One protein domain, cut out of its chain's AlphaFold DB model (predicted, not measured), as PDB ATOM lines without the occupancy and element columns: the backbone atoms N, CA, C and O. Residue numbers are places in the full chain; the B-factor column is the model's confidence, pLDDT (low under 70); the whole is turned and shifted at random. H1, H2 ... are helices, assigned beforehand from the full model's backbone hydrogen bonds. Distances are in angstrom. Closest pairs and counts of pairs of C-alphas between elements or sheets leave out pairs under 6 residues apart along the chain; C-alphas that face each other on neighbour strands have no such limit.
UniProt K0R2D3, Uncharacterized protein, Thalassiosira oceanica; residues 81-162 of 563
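This is residues 81 to 162 of the 563 residues of an uncharacterized protein of Thalassiosira oceanica (UniProt K0R2D3). Three helices lie in two loose layers: H1 and H3 are in one layer, and the longest helix, H2, makes the other, with H3 crossing its second half and H1 near its beginning. Two long loops, residues 93 to 111 and residues 128 to 142, lie toward the two ends of the longest axis. The printed part has 82 residues, with H1, H2 and H3 in that order and no named strand; the class is all helix, with 42 residues in helices. The whole is compact, with a radius of gyration of the C-alphas of 13.6 A, and its elongated outline spans 39 by 24 by 19 A.

Start with H1, residues 81 to 92, and look across to H2, residues 112 to 127. They are close but not clearly touching; their closest C-alphas, those of Ala 84 and Phe 112, are 7.2 A apart. They run opposite ways at a steep tilt of 68 degrees, only just short of about perpendicular. Go on to H3, residues 143 to 156: it touches H2, which meets it with residues 119 to 126 alone. Their closest C-alphas, those of Tyr 123 and Leu 150, are 6.9 A apart. H2 and H3 run opposite ways at a steep tilt of 61 degrees. H1 and H3 are near each other, with 9 pairs of C-alphas within 10 A. Every O i to N i+4 pair is within hydrogen-bond range in H1 and H2, but 7 of 10 are in H3.

Find C-alpha 81 at (4.884, 44.900, 27.333); from there H1 runs 15.9 A to C-alpha 92. H2 begins at C-alpha 112, at (10.942, 40.443, 28.690), and covers 22.6 A to C-alpha 127. H3 covers 20.1 A from C-alpha 143 to C-alpha 156 at (8.091, 51.000, 17.245).

The C-alphas farthest apart are those of Arg 91 and Pro 136, 40.8 A. The printed part has no cut, and both links are long. The mean pLDDT of the printed part is 87.1; look for the low value at residue 162, the one printed residue under 70.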
ATOM      1  N   ARG A  81       3.901  45.231  28.357       83.12
ATOM      2  CA  ARG A  81       4.884  44.900  27.333       83.12
ATOM      3  C   ARG A  81       5.253  46.063  26.421       83.12
ATOM      4  O   ARG A  81       6.425  46.220  26.114       83.12
ATOM      5  N   LEU A  82       4.323  46.956  26.086       80.94
ATOM      6  CA  LEU A  82       4.667  48.167  25.333       80.94
ATOM      7  C   LEU A  82       5.476  49.165  26.174       80.94
ATOM      8  O   LEU A  82       6.344  49.859  25.643       80.94
ATOM      9  N   ARG A  83       5.221  49.236  27.490       84.94
ATOM     10  CA  ARG A  83       6.083  49.998  28.408       84.94
ATOM     11  C   ARG A  83       7.471  49.380  28.504       84.94
ATOM     12  O   ARG A  83       8.447  50.115  28.425       84.94
ATOM     13  N   ALA A  84       7.549  48.055  28.597       88.25
ATOM     14  CA  ALA A  84       8.807  47.322  28.575       88.25
ATOM     15  C   ALA A  84       9.609  47.601  27.291       88.25
ATOM     16  O   ALA A  84      10.785  47.931  27.386       88.25
ATOM     17  N   CYS A  85       8.968  47.601  26.112       88.12
ATOM     18  CA  CYS A  85       9.607  48.003  24.853       88.12
ATOM     19  C   CYS A  85      10.172  49.424  24.920       88.12
ATOM     20  O   CYS A  85      11.330  49.632  24.584       88.12
ATOM     21  N   ARG A  86       9.385  50.402  25.380       87.94
ATOM     22  CA  ARG A  86       9.852  51.795  25.492       87.94
ATOM     23  C   ARG A  86      11.032  51.939  26.450       87.94
ATOM     24  O   ARG A  86      11.995  52.606  26.102       87.94
ATOM     25  N   LEU A  87      10.966  51.293  27.613       90.38
ATOM     26  CA  LEU A  87      12.039  51.305  28.610       90.38
ATOM     27  C   LEU A  87      13.311  50.639  28.085       90.38
ATOM     28  O   LEU A  87      14.407  51.148  28.292       90.38
ATOM     29  N   TYR A  88      13.173  49.503  27.402       90.94
ATOM     30  CA  TYR A  88      14.308  48.820  26.795       90.94
ATOM     31  C   TYR A  88      14.944  49.681  25.699       90.94
ATOM     32  O   TYR A  88      16.156  49.871  25.702       90.94
ATOM     33  N   LEU A  89      14.129  50.260  24.811       88.12
ATOM     34  CA  LEU A  89      14.587  51.168  23.762       88.12
ATOM     35  C   LEU A  89      15.305  52.393  24.343       88.12
ATOM     36  O   LEU A  89      16.342  52.786  23.824       88.12
ATOM     37  N   GLU A  90      14.793  52.971  25.429       89.81
ATOM     38  CA  GLU A  90      15.431  54.092  26.130       89.81
ATOM     39  C   GLU A  90      16.798  53.706  26.720       89.81
ATOM     40  O   GLU A  90      17.736  54.495  26.657       89.81
ATOM     41  N   ARG A  91      16.935  52.484  27.251       91.69
ATOM     42  CA  ARG A  91      18.190  51.993  27.850       91.69
ATOM     43  C   ARG A  91      19.237  51.560  26.828       91.69
ATOM     44  O   ARG A  91      20.425  51.738  27.073       91.69
ATOM     45  N   HIS A  92      18.808  50.945  25.730       88.81
ATOM     46  CA  HIS A  92      19.695  50.236  24.804       88.81
ATOM     47  C   HIS A  92      19.758  50.871  23.407       88.81
ATOM     48  O   HIS A  92      20.615  50.508  22.609       88.81
ATOM     49  N   GLY A  93      18.873  51.816  23.082       86.81
ATOM     50  CA  GLY A  93      18.838  52.500  21.784       86.81
ATOM     51  C   GLY A  93      18.290  51.661  20.621       86.81
ATOM     52  O   GLY A  93      18.152  52.177  19.514       86.81
ATOM     53  N   HIS A  94      17.938  50.393  20.852       87.44
ATOM     54  CA  HIS A  94      17.339  49.487  19.868       87.44
ATOM     55  C   HIS A  94      16.278  48.574  20.504       87.44
ATOM     56  O   HIS A  94      16.171  48.484  21.724       87.44
ATOM     57  N   LEU A  95      15.504  47.863  19.673       87.62
ATOM     58  CA  LEU A  95      14.511  46.860  20.101       87.62
ATOM     59  C   LEU A  95      14.867  45.418  19.702       87.62
ATOM     60  O   LEU A  95      14.007  44.540  19.715       87.62
ATOM     61  N   SER A  96      16.134  45.150  19.386       89.12
ATOM     62  CA  SER A  96      16.656  43.781  19.288       89.12
ATOM     63  C   SER A  96      16.887  43.193  20.686       89.12
ATOM     64  O   SER A  96      17.948  43.364  21.278       89.12
ATOM     65  N   VAL A  97      15.840  42.598  21.268       88.44
ATOM     66  CA  VAL A  97      15.853  42.051  22.638       88.44
ATOM     67  C   VAL A  97      16.305  40.579  22.613       88.44
ATOM     68  O   VAL A  97      15.591  39.753  22.018       88.44
ATOM     69  N   PRO A  98      17.423  40.215  23.274       90.94
ATOM     70  CA  PRO A  98      17.863  38.824  23.411       90.94
ATOM     71  C   PRO A  98      16.806  37.945  24.090       90.94
ATOM     72  O   PRO A  98      16.082  38.406  24.973       90.94
ATOM     73  N   SER A  99      16.690  36.675  23.691       89.00
ATOM     74  CA  SER A  99      15.687  35.748  24.249       89.00
ATOM     75  C   SER A  99      15.882  35.460  25.740       89.00
ATOM     76  O   SER A  99      14.917  35.158  26.439       89.00
ATOM     77  N   ASP A 100      17.114  35.566  26.227       89.12
ATOM     78  CA  ASP A 100      17.529  35.352  27.613       89.12
ATOM     79  C   ASP A 100      17.518  36.637  28.465       89.12
ATOM     80  O   ASP A 100      17.802  36.583  29.660       89.12
ATOM     81  N   TYR A 101      17.147  37.787  27.891       89.88
ATOM     82  CA  TYR A 101      17.083  39.048  28.626       89.88
ATOM     83  C   TYR A 101      16.006  39.025  29.726       89.88
ATOM     84  O   TYR A 101      14.811  38.867  29.455       89.88
ATOM     85  N   ASP A 102      16.417  39.255  30.972       91.06
ATOM     86  CA  ASP A 102      15.529  39.326  32.135       91.06
ATOM     87  C   ASP A 102      16.070  40.324  33.170       91.06
ATOM     88  O   ASP A 102      17.062  40.061  33.848       91.06
ATOM     89  N   ASP A 103      15.401  41.470  33.323       90.31
ATOM     90  CA  ASP A 103      15.669  42.400  34.425       90.31
ATOM     91  C   ASP A 103      14.640  42.162  35.536       90.31
ATOM     92  O   ASP A 103      13.531  42.702  35.532       90.31
ATOM     93  N   ARG A 104      15.029  41.333  36.509       88.06
ATOM     94  CA  ARG A 104      14.195  40.970  37.665       88.06
ATOM     95  C   ARG A 104      13.967  42.126  38.635       88.06
ATOM     96  O   ARG A 104      13.020  42.072  39.417       88.06
ATOM     97  N   ALA A 105      14.817  43.152  38.603       85.38
ATOM     98  CA  ALA A 105      14.669  44.323  39.459       85.38
ATOM     99  C   ALA A 105      13.564  45.253  38.938       85.38
ATOM    100  O   ALA A 105      12.892  45.924  39.725       85.38
ATOM    101  N   HIS A 106      13.327  45.268  37.624       86.12
ATOM    102  CA  HIS A 106      12.288  46.081  37.010       86.12
ATOM    103  C   HIS A 106      11.070  45.244  36.592       86.12
ATOM    104  O   HIS A 106      11.081  44.551  35.579       86.12
ATOM    105  N   ARG A 107       9.948  45.391  37.311       86.88
ATOM    106  CA  ARG A 107       8.707  44.612  37.098       86.88
ATOM    107  C   ARG A 107       8.248  44.509  35.635       86.88
ATOM    108  O   ARG A 107       7.771  43.457  35.221       86.88
ATOM    109  N   ASP A 108       8.349  45.588  34.857       85.75
ATOM    110  CA  ASP A 108       7.924  45.577  33.446       85.75
ATOM    111  C   ASP A 108       8.899  44.789  32.536       85.75
ATOM    112  O   ASP A 108       8.465  44.233  31.528       85.75
ATOM    113  N   LEU A 109      10.182  44.691  32.909       87.31
ATOM    114  CA  LEU A 109      11.242  44.022  32.142       87.31
ATOM    115  C   LEU A 109      11.493  42.570  32.586       87.31
ATOM    116  O   LEU A 109      12.247  41.847  31.932       87.31
ATOM    117  N   HIS A 110      10.815  42.114  33.640       89.00
ATOM    118  CA  HIS A 110      10.863  40.716  34.036       89.00
ATOM    119  C   HIS A 110      10.263  39.806  32.942       89.00
ATOM    120  O   HIS A 110       9.161  40.051  32.418       89.00
ATOM    121  N   ASN A 111      10.994  38.747  32.583       87.94
ATOM    122  CA  ASN A 111      10.703  37.816  31.486       87.94
ATOM    123  C   ASN A 111      10.500  38.511  30.127       87.94
ATOM    124  O   ASN A 111       9.710  38.048  29.297       87.94
ATOM    125  N   PHE A 112      11.138  39.664  29.910       90.62
ATOM    126  CA  PHE A 112      10.942  40.443  28.690       90.62
ATOM    127  C   PHE A 112      11.577  39.781  27.461       90.62
ATOM    128  O   PHE A 112      10.946  39.777  26.408       90.62
ATOM    129  N   GLY A 113      12.742  39.141  27.600       88.31
ATOM    130  CA  GLY A 113      13.400  38.384  26.530       88.31
ATOM    131  C   GLY A 113      12.584  37.183  26.052       88.31
ATOM    132  O   GLY A 113      12.362  37.020  24.852       88.31
ATOM    133  N   ALA A 114      12.021  36.408  26.984       88.94
ATOM    134  CA  ALA A 114      11.129  35.295  26.654       88.94
ATOM    135  C   ALA A 114       9.871  35.774  25.909       88.94
ATOM    136  O   ALA A 114       9.451  35.176  24.919       88.94
ATOM    137  N   TRP A 115       9.288  36.895  26.350       91.75
ATOM    138  CA  TRP A 115       8.163  37.515  25.654       91.75
ATOM    139  C   TRP A 115       8.551  38.025  24.257       91.75
ATOM    140  O   TRP A 115       7.804  37.805  23.307       91.75
ATOM    141  N   ALA A 116       9.720  38.656  24.114       90.12
ATOM    142  CA  ALA A 116      10.232  39.123  22.829       90.12
ATOM    143  C   ALA A 116      10.427  37.957  21.847       90.12
ATOM    144  O   ALA A 116      10.030  38.063  20.687       90.12
ATOM    145  N   SER A 117      10.944  36.819  22.325       88.69
ATOM    146  CA  SER A 117      11.042  35.587  21.535       88.69
ATOM    147  C   SER A 117       9.672  35.093  21.068       88.69
ATOM    148  O   SER A 117       9.495  34.813  19.887       88.69
ATOM    149  N   ALA A 118       8.673  35.079  21.955       90.19
ATOM    150  CA  ALA A 118       7.313  34.685  21.588       90.19
ATOM    151  C   ALA A 118       6.680  35.623  20.540       90.19
ATOM    152  O   ALA A 118       5.910  35.167  19.696       90.19
ATOM    153  N   MET A 119       6.999  36.924  20.555       90.50
ATOM    154  CA  MET A 119       6.541  37.861  19.519       90.50
ATOM    155  C   MET A 119       7.219  37.616  18.167       90.50
ATOM    156  O   MET A 119       6.559  37.758  17.141       90.50
ATOM    157  N   ARG A 120       8.498  37.209  18.149       90.00
ATOM    158  CA  ARG A 120       9.183  36.759  16.921       90.00
ATOM    159  C   ARG A 120       8.533  35.507  16.342       90.00
ATOM    160  O   ARG A 120       8.241  35.472  15.149       90.00
ATOM    161  N   ASP A 121       8.215  34.532  17.192       90.06
ATOM    162  CA  ASP A 121       7.478  33.335  16.779       90.06
ATOM    163  C   ASP A 121       6.094  33.688  16.218       90.06
ATOM    164  O   ASP A 121       5.729  33.239  15.131       90.06
ATOM    165  N   ASP A 122       5.332  34.537  16.913       91.88
ATOM    166  CA  ASP A 122       4.030  35.009  16.437       91.88
ATOM    167  C   ASP A 122       4.145  35.744  15.094       91.88
ATOM    168  O   ASP A 122       3.282  35.574  14.233       91.88
ATOM    169  N   TYR A 123       5.208  36.523  14.881       91.62
ATOM    170  CA  TYR A 123       5.465  37.199  13.611       91.62
ATOM    171  C   TYR A 123       5.721  36.211  12.475       91.62
ATOM    172  O   TYR A 123       5.050  36.281  11.444       91.62
ATOM    173  N   ARG A 124       6.623  35.239  12.680       91.19
ATOM    174  CA  ARG A 124       6.917  34.187  11.692       91.19
ATOM    175  C   ARG A 124       5.650  33.439  11.284       91.19
ATOM    176  O   ARG A 124       5.355  33.322  10.098       91.19
ATOM    177  N   ARG A 125       4.847  33.025  12.265       92.19
ATOM    178  CA  ARG A 125       3.580  32.309  12.040       92.19
ATOM    179  C   ARG A 125       2.517  33.185  11.376       92.19
ATOM    180  O   ARG A 125       1.695  32.701  10.598       92.19
ATOM    181  N   PHE A 126       2.522  34.489  11.660       92.62
ATOM    182  CA  PHE A 126       1.655  35.448  10.986       92.62
ATOM    183  C   PHE A 126       2.019  35.564   9.507       92.62
ATOM    184  O   PHE A 126       1.135  35.424   8.657       92.62
ATOM    185  N   VAL A 127       3.298  35.759   9.186       91.00
ATOM    186  CA  VAL A 127       3.782  35.799   7.799       91.00
ATOM    187  C   VAL A 127       3.500  34.471   7.088       91.00
ATOM    188  O   VAL A 127       2.985  34.486   5.975       91.00
ATOM    189  N   GLY A 128       3.704  33.339   7.769       89.06
ATOM    190  CA  GLY A 128       3.417  31.992   7.265       89.06
ATOM    191  C   GLY A 128       1.932  31.637   7.108       89.06
ATOM    192  O   GLY A 128       1.617  30.543   6.655       89.06
ATOM    193  N   GLY A 129       0.999  32.527   7.467       89.81
ATOM    194  CA  GLY A 129      -0.434  32.275   7.267       89.81
ATOM    195  C   GLY A 129      -1.066  31.294   8.262       89.81
ATOM    196  O   GLY A 129      -2.197  30.871   8.056       89.81
ATOM    197  N   GLU A 130      -0.389  30.953   9.359       91.50
ATOM    198  CA  GLU A 130      -0.804  29.866  10.264       91.50
ATOM    199  C   GLU A 130      -1.966  30.220  11.204       91.50
ATOM    200  O   GLU A 130      -2.539  29.344  11.858       91.50
ATOM    201  N   PHE A 131      -2.304  31.505  11.331       91.50
ATOM    202  CA  PHE A 131      -3.415  31.934  12.179       91.50
ATOM    203  C   PHE A 131      -4.737  31.942  11.405       91.50
ATOM    204  O   PHE A 131      -4.804  32.553  10.336       91.50
ATOM    205  N   PRO A 132      -5.813  31.364  11.969       90.25
ATOM    206  CA  PRO A 132      -7.113  31.326  11.314       90.25
ATOM    207  C   PRO A 132      -7.753  32.723  11.266       90.25
ATOM    208  O   PRO A 132      -7.586  33.534  12.186       90.25
ATOM    209  N   GLU A 133      -8.500  33.004  10.196       86.25
ATOM    210  CA  GLU A 133      -9.246  34.266  10.045       86.25
ATOM    211  C   GLU A 133     -10.470  34.307  10.975       86.25
ATOM    212  O   GLU A 133     -10.719  35.308  11.651       86.25
ATOM    213  N   GLU A 134     -11.188  33.188  11.089       85.12
ATOM    214  CA  GLU A 134     -12.292  33.009  12.034       85.12
ATOM    215  C   GLU A 134     -11.831  32.278  13.296       85.12
ATOM    216  O   GLU A 134     -10.732  31.735  13.347       85.12
ATOM    217  N   LYS A 135     -12.638  32.294  14.361       84.38
ATOM    218  CA  LYS A 135     -12.249  31.711  15.652       84.38
ATOM    219  C   LYS A 135     -12.718  30.248  15.748       84.38
ATOM    220  O   LYS A 135     -13.872  30.037  16.112       84.38
ATOM    221  N   PRO A 136     -11.852  29.237  15.511       78.50
ATOM    222  CA  PRO A 136     -12.273  27.831  15.501       78.50
ATOM    223  C   PRO A 136     -12.533  27.266  16.906       78.50
ATOM    224  O   PRO A 136     -13.222  26.267  17.064       78.50
ATOM    225  N   SER A 137     -11.962  27.879  17.947       87.19
ATOM    226  CA  SER A 137     -12.099  27.446  19.341       87.19
ATOM    227  C   SER A 137     -11.892  28.619  20.295       87.19
ATOM    228  O   SER A 137     -11.220  29.598  19.962       87.19
ATOM    229  N   ARG A 138     -12.421  28.521  21.524       81.75
ATOM    230  CA  ARG A 138     -12.297  29.553  22.572       81.75
ATOM    231  C   ARG A 138     -10.843  29.971  22.829       81.75
ATOM    232  O   ARG A 138     -10.614  31.159  23.075       81.75
ATOM    233  N   HIS A 139      -9.910  29.022  22.739       80.94
ATOM    234  CA  HIS A 139      -8.486  29.195  23.045       80.94
ATOM    235  C   HIS A 139      -7.634  29.591  21.829       80.94
ATOM    236  O   HIS A 139      -6.516  30.071  22.000       80.94
ATOM    237  N   ALA A 140      -8.152  29.428  20.608       84.88
ATOM    238  CA  ALA A 140      -7.428  29.801  19.401       84.88
ATOM    239  C   ALA A 140      -7.368  31.330  19.256       84.88
ATOM    240  O   ALA A 140      -8.378  32.027  19.411       84.88
ATOM    241  N   ARG A 141      -6.173  31.844  18.944       87.94
ATOM    242  CA  ARG A 141      -5.968  33.246  18.567       87.94
ATOM    243  C   ARG A 141      -6.190  33.394  17.066       87.94
ATOM    244  O   ARG A 141      -5.620  32.643  16.283       87.94
ATOM    245  N   THR A 142      -7.015  34.360  16.687       90.38
ATOM    246  CA  THR A 142      -7.258  34.713  15.280       90.38
ATOM    247  C   THR A 142      -6.122  35.562  14.720       90.38
ATOM    248  O   THR A 142      -5.431  36.265  15.467       90.38
ATOM    249  N   ARG A 143      -5.992  35.578  13.392       90.94
ATOM    250  CA  ARG A 143      -5.023  36.410  12.665       90.94
ATOM    251  C   ARG A 143      -5.124  37.888  13.049       90.94
ATOM    252  O   ARG A 143      -4.113  38.530  13.320       90.94
ATOM    253  N   VAL A 144      -6.346  38.406  13.195       88.56
ATOM    254  CA  VAL A 144      -6.611  39.785  13.640       88.56
ATOM    255  C   VAL A 144      -6.122  40.047  15.066       88.56
ATOM    256  O   VAL A 144      -5.597  41.124  15.353       88.56
ATOM    257  N   GLN A 145      -6.330  39.102  15.988       86.25
ATOM    258  CA  GLN A 145      -5.902  39.269  17.379       86.25
ATOM    259  C   GLN A 145      -4.380  39.331  17.491       86.25
ATOM    260  O   GLN A 145      -3.879  40.145  18.260       86.25
ATOM    261  N   VAL A 146      -3.670  38.520  16.707       88.94
ATOM    262  CA  VAL A 146      -2.202  38.528  16.654       88.94
ATOM    263  C   VAL A 146      -1.688  39.807  15.990       88.94
ATOM    264  O   VAL A 146      -0.859  40.502  16.575       88.94
ATOM    265  N   ALA A 147      -2.264  40.204  14.848       88.75
ATOM    266  CA  ALA A 147      -1.899  41.437  14.143       88.75
ATOM    267  C   ALA A 147      -1.949  42.685  15.039       88.75
ATOM    268  O   ALA A 147      -1.062  43.528  14.978       88.75
ATOM    269  N   ARG A 148      -2.959  42.798  15.916       83.06
ATOM    270  CA  ARG A 148      -3.089  43.938  16.842       83.06
ATOM    271  C   ARG A 148      -1.885  44.105  17.772       83.06
ATOM    272  O   ARG A 148      -1.579  45.237  18.127       83.06
ATOM    273  N   GLY A 149      -1.257  43.005  18.190       79.06
ATOM    274  CA  GLY A 149      -0.059  43.042  19.028       79.06
ATOM    275  C   GLY A 149       1.191  43.382  18.221       79.06
ATOM    276  O   GLY A 149       1.974  44.231  18.634       79.06
ATOM    277  N   LEU A 150       1.341  42.765  17.047       87.94
ATOM    278  CA  LEU A 150       2.535  42.903  16.212       87.94
ATOM    279  C   LEU A 150       2.637  44.263  15.505       87.94
ATOM    280  O   LEU A 150       3.731  44.784  15.339       87.94
ATOM    281  N   GLU A 151       1.521  44.877  15.123       85.38
ATOM    282  CA  GLU A 151       1.527  46.109  14.321       85.38
ATOM    283  C   GLU A 151       2.138  47.318  15.047       85.38
ATOM    284  O   GLU A 151       2.836  48.128  14.435       85.38
ATOM    285  N   LEU A 152       1.902  47.427  16.359       80.38
ATOM    286  CA  LEU A 152       2.525  48.461  17.191       80.38
ATOM    287  C   LEU A 152       4.014  48.188  17.400       80.38
ATOM    288  O   LEU A 152       4.794  49.126  17.532       80.38
ATOM    289  N   LEU A 153       4.411  46.918  17.424       85.94
ATOM    290  CA  LEU A 153       5.814  46.536  17.496       85.94
ATOM    291  C   LEU A 153       6.536  46.876  16.186       85.94
ATOM    292  O   LEU A 153       7.607  47.468  16.252       85.94
ATOM    293  N   GLU A 154       5.924  46.642  15.018       87.56
ATOM    294  CA  GLU A 154       6.445  47.155  13.737       87.56
ATOM    295  C   GLU A 154       6.561  48.688  13.753       87.56
ATOM    296  O   GLU A 154       7.577  49.242  13.342       87.56
ATOM    297  N   GLU A 155       5.544  49.390  14.270       82.12
ATOM    298  CA  GLU A 155       5.544  50.858  14.354       82.12
ATOM    299  C   GLU A 155       6.661  51.404  15.258       82.12
ATOM    300  O   GLU A 155       7.220  52.466  14.976       82.12
ATOM    301  N   LEU A 156       6.996  50.678  16.329       82.06
ATOM    302  CA  LEU A 156       8.091  51.000  17.245       82.06
ATOM    303  C   LEU A 156       9.472  50.593  16.706       82.06
ATOM    304  O   LEU A 156      10.474  50.976  17.307       82.06
ATOM    305  N   GLY A 157       9.540  49.842  15.604       84.06
ATOM    306  CA  GLY A 157      10.792  49.312  15.062       84.06
ATOM    307  C   GLY A 157      11.325  48.101  15.830       84.06
ATOM    308  O   GLY A 157      12.536  47.937  15.952       84.06
ATOM    309  N   PHE A 158      10.437  47.274  16.391       87.12
ATOM    310  CA  PHE A 158      10.814  46.009  17.015       87.12
ATOM    311  C   PHE A 158      11.470  45.081  15.995       87.12
ATOM    312  O   PHE A 158      10.953  44.910  14.892       87.12
ATOM    313  N   ASP A 159      12.594  44.481  16.377       86.94
ATOM    314  CA  ASP A 159      13.340  43.570  15.522       86.94
ATOM    315  C   ASP A 159      12.761  42.154  15.627       86.94
ATOM    316  O   ASP A 159      12.942  41.446  16.625       86.94
ATOM    317  N   PHE A 160      12.023  41.761  14.589       85.06
ATOM    318  CA  PHE A 160      11.433  40.431  14.509       85.06
ATOM    319  C   PHE A 160      12.426  39.348  14.065       85.06
ATOM    320  O   PHE A 160      12.144  38.171  14.288       85.06
ATOM    321  N   GLY A 161      13.587  39.734  13.521       74.56
ATOM    322  CA  GLY A 161      14.606  38.835  12.989       74.56
ATOM    323  C   GLY A 161      14.167  38.056  11.741       74.56
ATOM    324  O   GLY A 161      13.067  37.514  11.661       74.56
ATOM    325  N   THR A 162      15.064  37.936  10.765       51.41
ATOM    326  CA  THR A 162      15.077  36.800   9.835       51.41
ATOM    327  C   THR A 162      16.100  35.815  10.385       51.41
ATOM    328  O   THR A 162      17.263  36.180  10.560       51.41
TER     329      THR A 162